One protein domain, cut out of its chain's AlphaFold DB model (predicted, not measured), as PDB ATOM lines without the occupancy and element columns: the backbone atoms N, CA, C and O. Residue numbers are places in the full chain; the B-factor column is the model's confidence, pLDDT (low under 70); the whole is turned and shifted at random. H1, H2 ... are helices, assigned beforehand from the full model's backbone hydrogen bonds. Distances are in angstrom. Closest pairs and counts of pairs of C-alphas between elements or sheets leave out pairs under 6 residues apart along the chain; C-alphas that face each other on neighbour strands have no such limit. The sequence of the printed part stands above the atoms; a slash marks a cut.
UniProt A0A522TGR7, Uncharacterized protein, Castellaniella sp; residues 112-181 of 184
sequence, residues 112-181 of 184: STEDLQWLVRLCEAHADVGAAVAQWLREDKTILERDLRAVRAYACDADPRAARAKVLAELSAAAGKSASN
ATOM      1  N   SER A 112     -52.279 -34.776  43.699       90.75
ATOM      2  CA  SER A 112     -52.655 -36.124  43.269       90.75
ATOM      3  C   SER A 112     -51.463 -36.866  42.651       90.75
ATOM      4  O   SER A 112     -50.467 -36.262  42.251       90.75
ATOM      5  N   THR A 113     -51.567 -38.190  42.521       90.56
ATOM      6  CA  THR A 113     -50.537 -39.004  41.854       90.56
ATOM      7  C   THR A 113     -50.277 -38.545  40.416       90.56
ATOM      8  O   THR A 113     -49.131 -38.543  39.973       90.56
ATOM      9  N   GLU A 114     -51.321 -38.131  39.695       89.81
ATOM     10  CA  GLU A 114     -51.203 -37.612  38.329       89.81
ATOM     11  C   GLU A 114     -50.413 -36.295  38.298       89.81
ATOM     12  O   GLU A 114     -49.512 -36.125  37.474       89.81
ATOM     13  N   ASP A 115     -50.672 -35.394  39.249       90.38
ATOM     14  CA  ASP A 115     -49.942 -34.129  39.345       90.38
ATOM     15  C   ASP A 115     -48.465 -34.334  39.686       90.38
ATOM     16  O   ASP A 115     -47.603 -33.627  39.165       90.38
ATOM     17  N   LEU A 116     -48.155 -35.313  40.540       88.94
ATOM     18  CA  LEU A 116     -46.775 -35.660  40.871       88.94
ATOM     19  C   LEU A 116     -46.038 -36.236  39.655       88.94
ATOM     20  O   LEU A 116     -44.888 -35.876  39.415       88.94
ATOM     21  N   GLN A 117     -46.694 -37.073  38.843       90.62
ATOM     22  CA  GLN A 117     -46.115 -37.565  37.587       90.62
ATOM     23  C   GLN A 117     -45.847 -36.427  36.596       90.62
ATOM     24  O   GLN A 117     -44.809 -36.415  35.931       90.62
ATOM     25  N   TRP A 118     -46.761 -35.459  36.503       90.44
ATOM     26  CA  TRP A 118     -46.546 -34.250  35.712       90.44
ATOM     27  C   TRP A 118     -45.363 -33.425  36.242       90.44
ATOM     28  O   TRP A 118     -44.520 -32.996  35.453       90.44
ATOM     29  N   LEU A 119     -45.256 -33.260  37.564       91.12
ATOM     30  CA  LEU A 119     -44.170 -32.517  38.201       91.12
ATOM     31  C   LEU A 119     -42.802 -33.153  37.924       91.12
ATOM     32  O   LEU A 119     -41.857 -32.428  37.632       91.12
ATOM     33  N   VAL A 120     -42.698 -34.487  37.945       91.38
ATOM     34  CA  VAL A 120     -41.456 -35.207  37.600       91.38
ATOM     35  C   VAL A 120     -40.981 -34.843  36.193       91.38
ATOM     36  O   VAL A 120     -39.834 -34.433  36.027       91.38
ATOM     37  N   ARG A 121     -41.872 -34.903  35.194       88.56
ATOM     38  CA  ARG A 121     -41.536 -34.533  33.806       88.56
ATOM     39  C   ARG A 121     -41.095 -33.074  33.694       88.56
ATOM     40  O   ARG A 121     -40.219 -32.744  32.901       88.56
ATOM     41  N   LEU A 122     -41.705 -32.190  34.480       87.31
ATOM     42  CA  LEU A 122     -41.358 -30.775  34.464       87.31
ATOM     43  C   LEU A 122     -39.998 -30.502  35.121       87.31
ATOM     44  O   LEU A 122     -39.252 -29.661  34.628       87.31
ATOM     45  N   CYS A 123     -39.650 -31.221  36.189       90.00
ATOM     46  CA  CYS A 123     -38.337 -31.125  36.831       90.00
ATOM     47  C   CYS A 123     -37.192 -31.527  35.888       90.00
ATOM     48  O   CYS A 123     -36.105 -30.963  35.986       90.00
ATOM     49  N   GLU A 124     -37.430 -32.468  34.969       86.94
ATOM     50  CA  GLU A 124     -36.462 -32.844  33.928       86.94
ATOM     51  C   GLU A 124     -36.268 -31.726  32.891       86.94
ATOM     52  O   GLU A 124     -35.152 -31.496  32.428       86.94
ATOM     53  N   ALA A 125     -37.340 -31.003  32.551       84.81
ATOM     54  CA  ALA A 125     -37.305 -29.900  31.590       84.81
ATOM     55  C   ALA A 125     -36.780 -28.578  32.188       84.81
ATOM     56  O   ALA A 125     -36.159 -27.780  31.486       84.81
ATOM     57  N   HIS A 126     -37.015 -28.341  33.483       86.12
ATOM     58  CA  HIS A 126     -36.673 -27.107  34.189       86.12
ATOM     59  C   HIS A 126     -35.859 -27.411  35.454       86.12
ATOM     60  O   HIS A 126     -36.403 -27.675  36.530       86.12
ATOM     61  N   ALA A 127     -34.531 -27.336  35.331       86.38
ATOM     62  CA  ALA A 127     -33.597 -27.687  36.402       86.38
ATOM     63  C   ALA A 127     -33.769 -26.847  37.684       86.38
ATOM     64  O   ALA A 127     -33.508 -27.327  38.786       86.38
ATOM     65  N   ASP A 128     -34.225 -25.601  37.563       87.94
ATOM     66  CA  ASP A 128     -34.482 -24.722  38.703       87.94
ATOM     67  C   ASP A 128     -35.741 -25.118  39.489       87.94
ATOM     68  O   ASP A 128     -35.731 -25.073  40.721       87.94
ATOM     69  N   VAL A 129     -36.788 -25.592  38.805       89.31
ATOM     70  CA  VAL A 129     -37.951 -26.227  39.450       89.31
ATOM     71  C   VAL A 129     -37.518 -27.515  40.149       89.31
ATOM     72  O   VAL A 129     -37.859 -27.722  41.312       89.31
ATOM     73  N   GLY A 130     -36.702 -28.341  39.486       88.81
ATOM     74  CA  GLY A 130     -36.146 -29.562  40.073       88.81
ATOM     75  C   GLY A 130     -35.356 -29.304  41.360       88.81
ATOM     76  O   GLY A 130     -35.556 -30.000  42.357       88.81
ATOM     77  N   ALA A 131     -34.517 -28.265  41.382       90.31
ATOM     78  CA  ALA A 131     -33.763 -27.872  42.573       90.31
ATOM     79  C   ALA A 131     -34.676 -27.436  43.733       90.31
ATOM     80  O   ALA A 131     -34.449 -27.837  44.878       90.31
ATOM     81  N   ALA A 132     -35.727 -26.660  43.444       90.56
ATOM     82  CA  ALA A 132     -36.702 -26.233  44.445       90.56
ATOM     83  C   ALA A 132     -37.502 -27.419  45.008       90.56
ATOM     84  O   ALA A 132     -37.619 -27.561  46.224       90.56
ATOM     85  N   VAL A 133     -37.984 -28.321  44.146       90.88
ATOM     86  CA  VAL A 133     -38.711 -29.529  44.566       90.88
ATOM     87  C   VAL A 133     -37.812 -30.444  45.400       90.88
ATOM     88  O   VAL A 133     -38.225 -30.906  46.462       90.88
ATOM     89  N   ALA A 134     -36.557 -30.649  44.993       90.00
ATOM     90  CA  ALA A 134     -35.589 -31.422  45.770       90.00
ATOM     91  C   ALA A 134     -35.301 -30.790  47.142       90.00
ATOM     92  O   ALA A 134     -35.079 -31.498  48.124       90.00
ATOM     93  N   GLN A 135     -35.301 -29.459  47.242       91.56
ATOM     94  CA  GLN A 135     -35.216 -28.776  48.529       91.56
ATOM     95  C   GLN A 135     -36.463 -29.021  49.387       91.56
ATOM     96  O   GLN A 135     -36.319 -29.367  50.555       91.56
ATOM     97  N   TRP A 136     -37.667 -28.907  48.825       91.56
ATOM     98  CA  TRP A 136     -38.908 -29.146  49.570       91.56
ATOM     99  C   TRP A 136     -38.995 -30.573  50.114       91.56
ATOM    100  O   TRP A 136     -39.381 -30.760  51.264       91.56
ATOM    101  N   LEU A 137     -38.580 -31.565  49.319       89.62
ATOM    102  CA  LEU A 137     -38.536 -32.965  49.744       89.62
ATOM    103  C   LEU A 137     -37.499 -33.203  50.853       89.62
ATOM    104  O   LEU A 137     -37.763 -33.962  51.778       89.62
ATOM    105  N   ARG A 138     -36.336 -32.533  50.803       91.25
ATOM    106  CA  ARG A 138     -35.335 -32.588  51.889       91.25
ATOM    107  C   ARG A 138     -35.838 -31.971  53.193       91.25
ATOM    108  O   ARG A 138     -35.408 -32.387  54.261       91.25
ATOM    109  N   GLU A 139     -36.717 -30.980  53.099       88.38
ATOM    110  CA  GLU A 139     -37.339 -30.297  54.237       88.38
ATOM    111  C   GLU A 139     -38.621 -31.000  54.734       88.38
ATOM    112  O   GLU A 139     -39.338 -30.430  55.553       88.38
ATOM    113  N   ASP A 140     -38.920 -32.212  54.240       85.56
ATOM    114  CA  ASP A 140     -40.118 -33.007  54.568       85.56
ATOM    115  C   ASP A 140     -41.443 -32.243  54.357       85.56
ATOM    116  O   ASP A 140     -42.415 -32.348  55.111       85.56
ATOM    117  N   LYS A 141     -41.485 -31.403  53.317       87.75
ATOM    118  CA  LYS A 141     -42.664 -30.595  52.998       87.75
ATOM    119  C   LYS A 141     -43.637 -31.358  52.112       87.75
ATOM    120  O   LYS A 141     -43.255 -32.046  51.167       87.75
ATOM    121  N   THR A 142     -44.928 -31.183  52.382       86.69
ATOM    122  CA  THR A 142     -45.996 -31.766  51.567       86.69
ATOM    123  C   THR A 142     -46.301 -30.855  50.386       86.69
ATOM    124  O   THR A 142     -46.647 -29.697  50.585       86.69
ATOM    125  N   ILE A 143     -46.226 -31.384  49.163       89.56
ATOM    126  CA  ILE A 143     -46.575 -30.633  47.951       89.56
ATOM    127  C   ILE A 143     -48.099 -30.514  47.854       89.56
ATOM    128  O   ILE A 143     -48.816 -31.519  47.801       89.56
ATOM    129  N   LEU A 144     -48.591 -29.278  47.821       91.69
ATOM    130  CA  LEU A 144     -50.015 -28.963  47.747       91.69
ATOM    131  C   LEU A 144     -50.408 -28.471  46.349       91.69
ATOM    132  O   LEU A 144     -49.574 -28.038  45.551       91.69
ATOM    133  N   GLU A 145     -51.712 -28.449  46.076       91.50
ATOM    134  CA  GLU A 145     -52.298 -27.843  44.868       91.50
ATOM    135  C   GLU A 145     -51.859 -26.388  44.651       91.50
ATOM    136  O   GLU A 145     -51.622 -25.954  43.520       91.50
ATOM    137  N   ARG A 146     -51.689 -25.621  45.735       89.50
ATOM    138  CA  ARG A 146     -51.124 -24.264  45.678       89.50
ATOM    139  C   ARG A 146     -49.746 -24.237  45.017       89.50
ATOM    140  O   ARG A 146     -49.474 -23.357  44.203       89.50
ATOM    141  N   ASP A 147     -48.885 -25.178  45.385       91.44
ATOM    142  CA  ASP A 147     -47.499 -25.223  44.927       91.44
ATOM    143  C   ASP A 147     -47.448 -25.676  43.467       91.44
ATOM    144  O   ASP A 147     -46.770 -25.055  42.651       91.44
ATOM    145  N   LEU A 148     -48.268 -26.663  43.099       90.12
ATOM    146  CA  LEU A 148     -48.455 -27.073  41.705       90.12
ATOM    147  C   LEU A 148     -48.957 -25.926  40.825       90.12
ATOM    148  O   LEU A 148     -48.484 -25.759  39.704       90.12
ATOM    149  N   ARG A 149     -49.884 -25.098  41.321       88.75
ATOM    150  CA  ARG A 149     -50.370 -23.920  40.588       88.75
ATOM    151  C   ARG A 149     -49.256 -22.900  40.346       88.75
ATOM    152  O   ARG A 149     -49.177 -22.362  39.246       88.75
ATOM    153  N   ALA A 150     -48.387 -22.669  41.331       88.69
ATOM    154  CA  ALA A 150     -47.227 -21.791  41.178       88.69
ATOM    155  C   ALA A 150     -46.230 -22.345  40.148       88.69
ATOM    156  O   ALA A 150     -45.750 -21.610  39.288       88.69
ATOM    157  N   VAL A 151     -45.977 -23.656  40.184       88.88
ATOM    158  CA  VAL A 151     -45.122 -24.339  39.206       88.88
ATOM    159  C   VAL A 151     -45.721 -24.261  37.793       88.88
ATOM    160  O   VAL A 151     -45.003 -23.966  36.841       88.88
ATOM    161  N   ARG A 152     -47.039 -24.459  37.637       88.00
ATOM    162  CA  ARG A 152     -47.743 -24.310  36.347       88.00
ATOM    163  C   ARG A 152     -47.633 -22.889  35.804       88.00
ATOM    164  O   ARG A 152     -47.344 -22.722  34.625       88.00
ATOM    165  N   ALA A 153     -47.850 -21.882  36.650       86.50
ATOM    166  CA  ALA A 153     -47.723 -20.482  36.256       86.50
ATOM    167  C   ALA A 153     -46.303 -20.174  35.766       86.50
ATOM    168  O   ALA A 153     -46.134 -19.620  34.684       86.50
ATOM    169  N   TYR A 154     -45.289 -20.638  36.503       86.62
ATOM    170  CA  TYR A 154     -43.896 -20.490  36.098       86.62
ATOM    171  C   TYR A 154     -43.590 -21.171  34.761       86.62
ATOM    172  O   TYR A 154     -42.959 -20.568  33.900       86.62
ATOM    173  N   ALA A 155     -44.054 -22.408  34.566       82.50
ATOM    174  CA  ALA A 155     -43.848 -23.139  33.318       82.50
ATOM    175  C   ALA A 155     -44.485 -22.421  32.114       82.50
ATOM    176  O   ALA A 155     -43.872 -22.337  31.052       82.50
ATOM    177  N   CYS A 156     -45.687 -21.863  32.287       79.31
ATOM    178  CA  CYS A 156     -46.357 -21.078  31.250       79.31
ATOM    179  C   CYS A 156     -45.622 -19.768  30.926       79.31
ATOM    180  O   CYS A 156     -45.531 -19.403  29.756       79.31
ATOM    181  N   ASP A 157     -45.092 -19.078  31.939       78.12
ATOM    182  CA  ASP A 157     -44.325 -17.840  31.751       78.12
ATOM    183  C   ASP A 157     -42.941 -18.098  31.136       78.12
ATOM    184  O   ASP A 157     -42.443 -17.280  30.361       78.12
ATOM    185  N   ALA A 158     -42.319 -19.235  31.458       71.25
ATOM    186  CA  ALA A 158     -41.017 -19.630  30.926       71.25
ATOM    187  C   ALA A 158     -41.085 -20.065  29.452       71.25
ATOM    188  O   ALA A 158     -40.138 -19.814  28.706       71.25
ATOM    189  N   ASP A 159     -42.196 -20.672  29.015       67.50
ATOM    190  CA  ASP A 159     -42.430 -21.025  27.609       67.50
ATOM    191  C   ASP A 159     -43.770 -20.474  27.074       67.50
ATOM    192  O   ASP A 159     -44.742 -21.209  26.840       67.50
ATOM    193  N   PRO A 160     -43.829 -19.156  26.799       64.12
ATOM    194  CA  PRO A 160     -45.040 -18.519  26.302       64.12
ATOM    195  C   PRO A 160     -45.386 -18.972  24.876       64.12
ATOM    196  O   PRO A 160     -46.531 -18.826  24.444       64.12
ATOM    197  N   ARG A 161     -44.424 -19.524  24.119       64.06
ATOM    198  CA  ARG A 161     -44.655 -20.002  22.749       64.06
ATOM    199  C   ARG A 161     -45.367 -21.347  22.751       64.06
ATOM    200  O   ARG A 161     -46.340 -21.483  22.010       64.06
ATOM    201  N   ALA A 162     -44.955 -22.295  23.592       63.88
ATOM    202  CA  ALA A 162     -45.670 -23.561  23.749       63.88
ATOM    203  C   ALA A 162     -47.074 -23.350  24.335       63.88
ATOM    204  O   ALA A 162     -48.042 -23.924  23.831       63.88
ATOM    205  N   ALA A 163     -47.216 -22.463  25.329       62.84
ATOM    206  CA  ALA A 163     -48.517 -22.110  25.899       62.84
ATOM    207  C   ALA A 163     -49.450 -21.488  24.845       62.84
ATOM    208  O   ALA A 163     -50.595 -21.914  24.685       62.84
ATOM    209  N   ARG A 164     -48.946 -20.530  24.055       67.00
ATOM    210  CA  ARG A 164     -49.713 -19.897  22.973       67.00
ATOM    211  C   ARG A 164     -50.056 -20.876  21.851       67.00
ATOM    212  O   ARG A 164     -51.176 -20.835  21.353       67.00
ATOM    213  N   ALA A 165     -49.137 -21.760  21.463       68.94
ATOM    214  CA  ALA A 165     -49.389 -22.784  20.450       68.94
ATOM    215  C   ALA A 165     -50.473 -23.776  20.895       68.94
ATOM    216  O   ALA A 165     -51.339 -24.128  20.099       68.94
ATOM    217  N   LYS A 166     -50.478 -24.168  22.174       71.62
ATOM    218  CA  LYS A 166     -51.503 -25.049  22.745       71.62
ATOM    219  C   LYS A 166     -52.882 -24.388  22.772       71.62
ATOM    220  O   LYS A 166     -53.843 -24.990  22.307       71.62
ATOM    221  N   VAL A 167     -52.969 -23.132  23.218       73.50
ATOM    222  CA  VAL A 167     -54.227 -22.362  23.200       73.50
ATOM    223  C   VAL A 167     -54.734 -22.162  21.768       73.50
ATOM    224  O   VAL A 167     -55.923 -22.315  21.510       73.50
ATOM    225  N   LEU A 168     -53.847 -21.878  20.811       77.31
ATOM    226  CA  LEU A 168     -54.219 -21.772  19.397       77.31
ATOM    227  C   LEU A 168     -54.709 -23.109  18.823       77.31
ATOM    228  O   LEU A 168     -55.693 -23.122  18.085       77.31
ATOM    229  N   ALA A 169     -54.074 -24.226  19.181       78.06
ATOM    230  CA  ALA A 169     -54.518 -25.558  18.778       78.06
ATOM    231  C   ALA A 169     -55.902 -25.896  19.365       78.06
ATOM    232  O   ALA A 169     -56.783 -26.347  18.634       78.06
ATOM    233  N   GLU A 170     -56.137 -25.608  20.646       81.12
ATOM    234  CA  GLU A 170     -57.431 -25.815  21.311       81.12
ATOM    235  C   GLU A 170     -58.537 -24.933  20.714       81.12
ATOM    236  O   GLU A 170     -59.629 -25.427  20.425       81.12
ATOM    237  N   LEU A 171     -58.246 -23.658  20.434       76.69
ATOM    238  CA  LEU A 171     -59.168 -22.755  19.739       76.69
ATOM    239  C   LEU A 171     -59.480 -23.241  18.321       76.69
ATOM    240  O   LEU A 171     -60.636 -23.200  17.905       76.69
ATOM    241  N   SER A 172     -58.485 -23.750  17.589       78.00
ATOM    242  CA  SER A 172     -58.697 -24.303  16.246       78.00
ATOM    243  C   SER A 172     -59.570 -25.565  16.263       78.00
ATOM    244  O   SER A 172     -60.451 -25.723  15.418       78.00
ATOM    245  N   ALA A 173     -59.408 -26.424  17.274       76.19
ATOM    246  CA  ALA A 173     -60.228 -27.617  17.456       76.19
ATOM    247  C   ALA A 173     -61.671 -27.273  17.877       76.19
ATOM    248  O   ALA A 173     -62.621 -27.913  17.423       76.19
ATOM    249  N   ALA A 174     -61.852 -26.247  18.714       73.44
ATOM    250  CA  ALA A 174     -63.167 -25.750  19.121       73.44
ATOM    251  C   ALA A 174     -63.908 -25.036  17.974       73.44
ATOM    252  O   ALA A 174     -65.115 -25.230  17.804       73.44
ATOM    253  N   ALA A 175     -63.187 -24.273  17.148       69.44
ATOM    254  CA  ALA A 175     -63.725 -23.654  15.941       69.44
ATOM    255  C   ALA A 175     -64.165 -24.712  14.912       69.44
ATOM    256  O   ALA A 175     -65.267 -24.619  14.375       69.44
ATOM    257  N   GLY A 176     -63.372 -25.773  14.714       60.84
ATOM    258  CA  GLY A 176     -63.745 -26.898  13.846       60.84
ATOM    259  C   GLY A 176     -64.971 -27.681  14.338       60.84
ATOM    260  O   GLY A 176     -65.809 -28.087  13.536       60.84
ATOM    261  N   LYS A 177     -65.130 -27.849  15.659       59.62
ATOM    262  CA  LYS A 177     -66.338 -28.458  16.249       59.62
ATOM    263  C   LYS A 177     -67.587 -27.586  16.118       59.62
ATOM    264  O   LYS A 177     -68.672 -28.139  15.984       59.62
ATOM    265  N   SER A 178     -67.443 -26.262  16.158       57.06
ATOM    266  CA  SER A 178     -68.576 -25.337  15.999       57.06
ATOM    267  C   SER A 178     -69.045 -25.273  14.543       57.06
ATOM    268  O   SER A 178     -70.243 -25.353  14.300       57.06
ATOM    269  N   ALA A 179     -68.117 -25.268  13.579       56.22
ATOM    270  CA  ALA A 179     -68.445 -25.320  12.150       56.22
ATOM    271  C   ALA A 179     -69.130 -26.640  11.735       56.22
ATOM    272  O   ALA A 179     -70.009 -26.646  10.886       56.22
ATOM    273  N   SER A 180     -68.785 -27.765  12.371       52.97
ATOM    274  CA  SER A 180     -69.418 -29.066  12.103       52.97
ATOM    275  C   SER A 180     -70.856 -29.195  12.638       52.97
ATOM    276  O   SER A 180     -71.511 -30.194  12.334       52.97
ATOM    277  N   ASN A 181     -71.330 -28.259  13.466       54.34
ATOM    278  CA  ASN A 181     -72.637 -28.346  14.127       54.34
ATOM    279  C   ASN A 181     -73.694 -27.398  13.524       54.34
ATOM    280  O   ASN A 181     -74.841 -27.452  13.954       54.34
TER     281      ASN A 181
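This is residues 112 to 181 of the 184 residues of an uncharacterized protein of Castellaniella sp (UniProt A0A522TGR7). The longest helix, H4, runs out as an arm from a small, loosely joined head of three shorter helices, and its residues 165 to 179, with 180 and 181 after them, stick out free. In the head H1 and H2 meet at their link as a V, H3 lies close to both so that the three centres make a triangle, and H4 turns off the end of H3 at nearly a right angle. The printed part has 70 residues with four named helices, in the order H1, H2, H3, H4, and no named strand; its class is all helix. The whole is loose, with a radius of gyration of the C-alphas of 15.9 A, and spans 53 by 23 by 17 A, the arm making much of the length.

H4, residues 160 to 179, touches no helix. It is close to but not clearly touching H3, residues 145 to 158, and the two stand about perpendicular at 82 degrees; their closest C-alphas, those of Cys 156 and Ala 163, are 5.9 A apart. H3 is also close to but not clearly touching H1, residues 113 to 125, with the closest C-alphas, Asp 115 and Leu 148, 7.6 A apart; they run the same way at a shallow tilt of 32 degrees. H3 is likewise close to but not clearly touching H2, residues 127 to 138, with the closest C-alphas, Val 129 and Val 151, 7.4 A apart; they run opposite ways at a shallow tilt of 17 degrees. H1, with residues 122 to 124 alone, and H2, with residues 129 to 133 alone, touch only at the corner by their link. Their closest C-alphas, Cys 123 and Gly 130, are 4.2 A apart, and they run opposite ways at a steep tilt of 49 degrees. H4 is apart from H1 and from H2. In H1, H2, H3 and H4 every O i to N i+4 pair is within hydrogen-bond range.

H4 measures 28.2 A from C-alpha 160 at (-45.040, -18.519, 26.302) to C-alpha 179 at (-68.445, -25.320, 12.150). H3 measures 19.7 A from first to last C-alpha, H2 16.3 A and H1 19.1 A, and H1 begins with C-alpha 113 at (-50.537, -39.004, 41.854).

The C-alphas farthest apart, those of Glu 139 and Asn 181, are 53.5 A apart. Residues 135 to 140, of which 135 to 138 belong to H2, also stand free. The printed part has no cut; the links H1 to H2 and H3 to H4 are tight, and H2 to H3 is short. The mean pLDDT of the printed part is 81.4, and residues 159 to 165 and 175 to 181 are under 70.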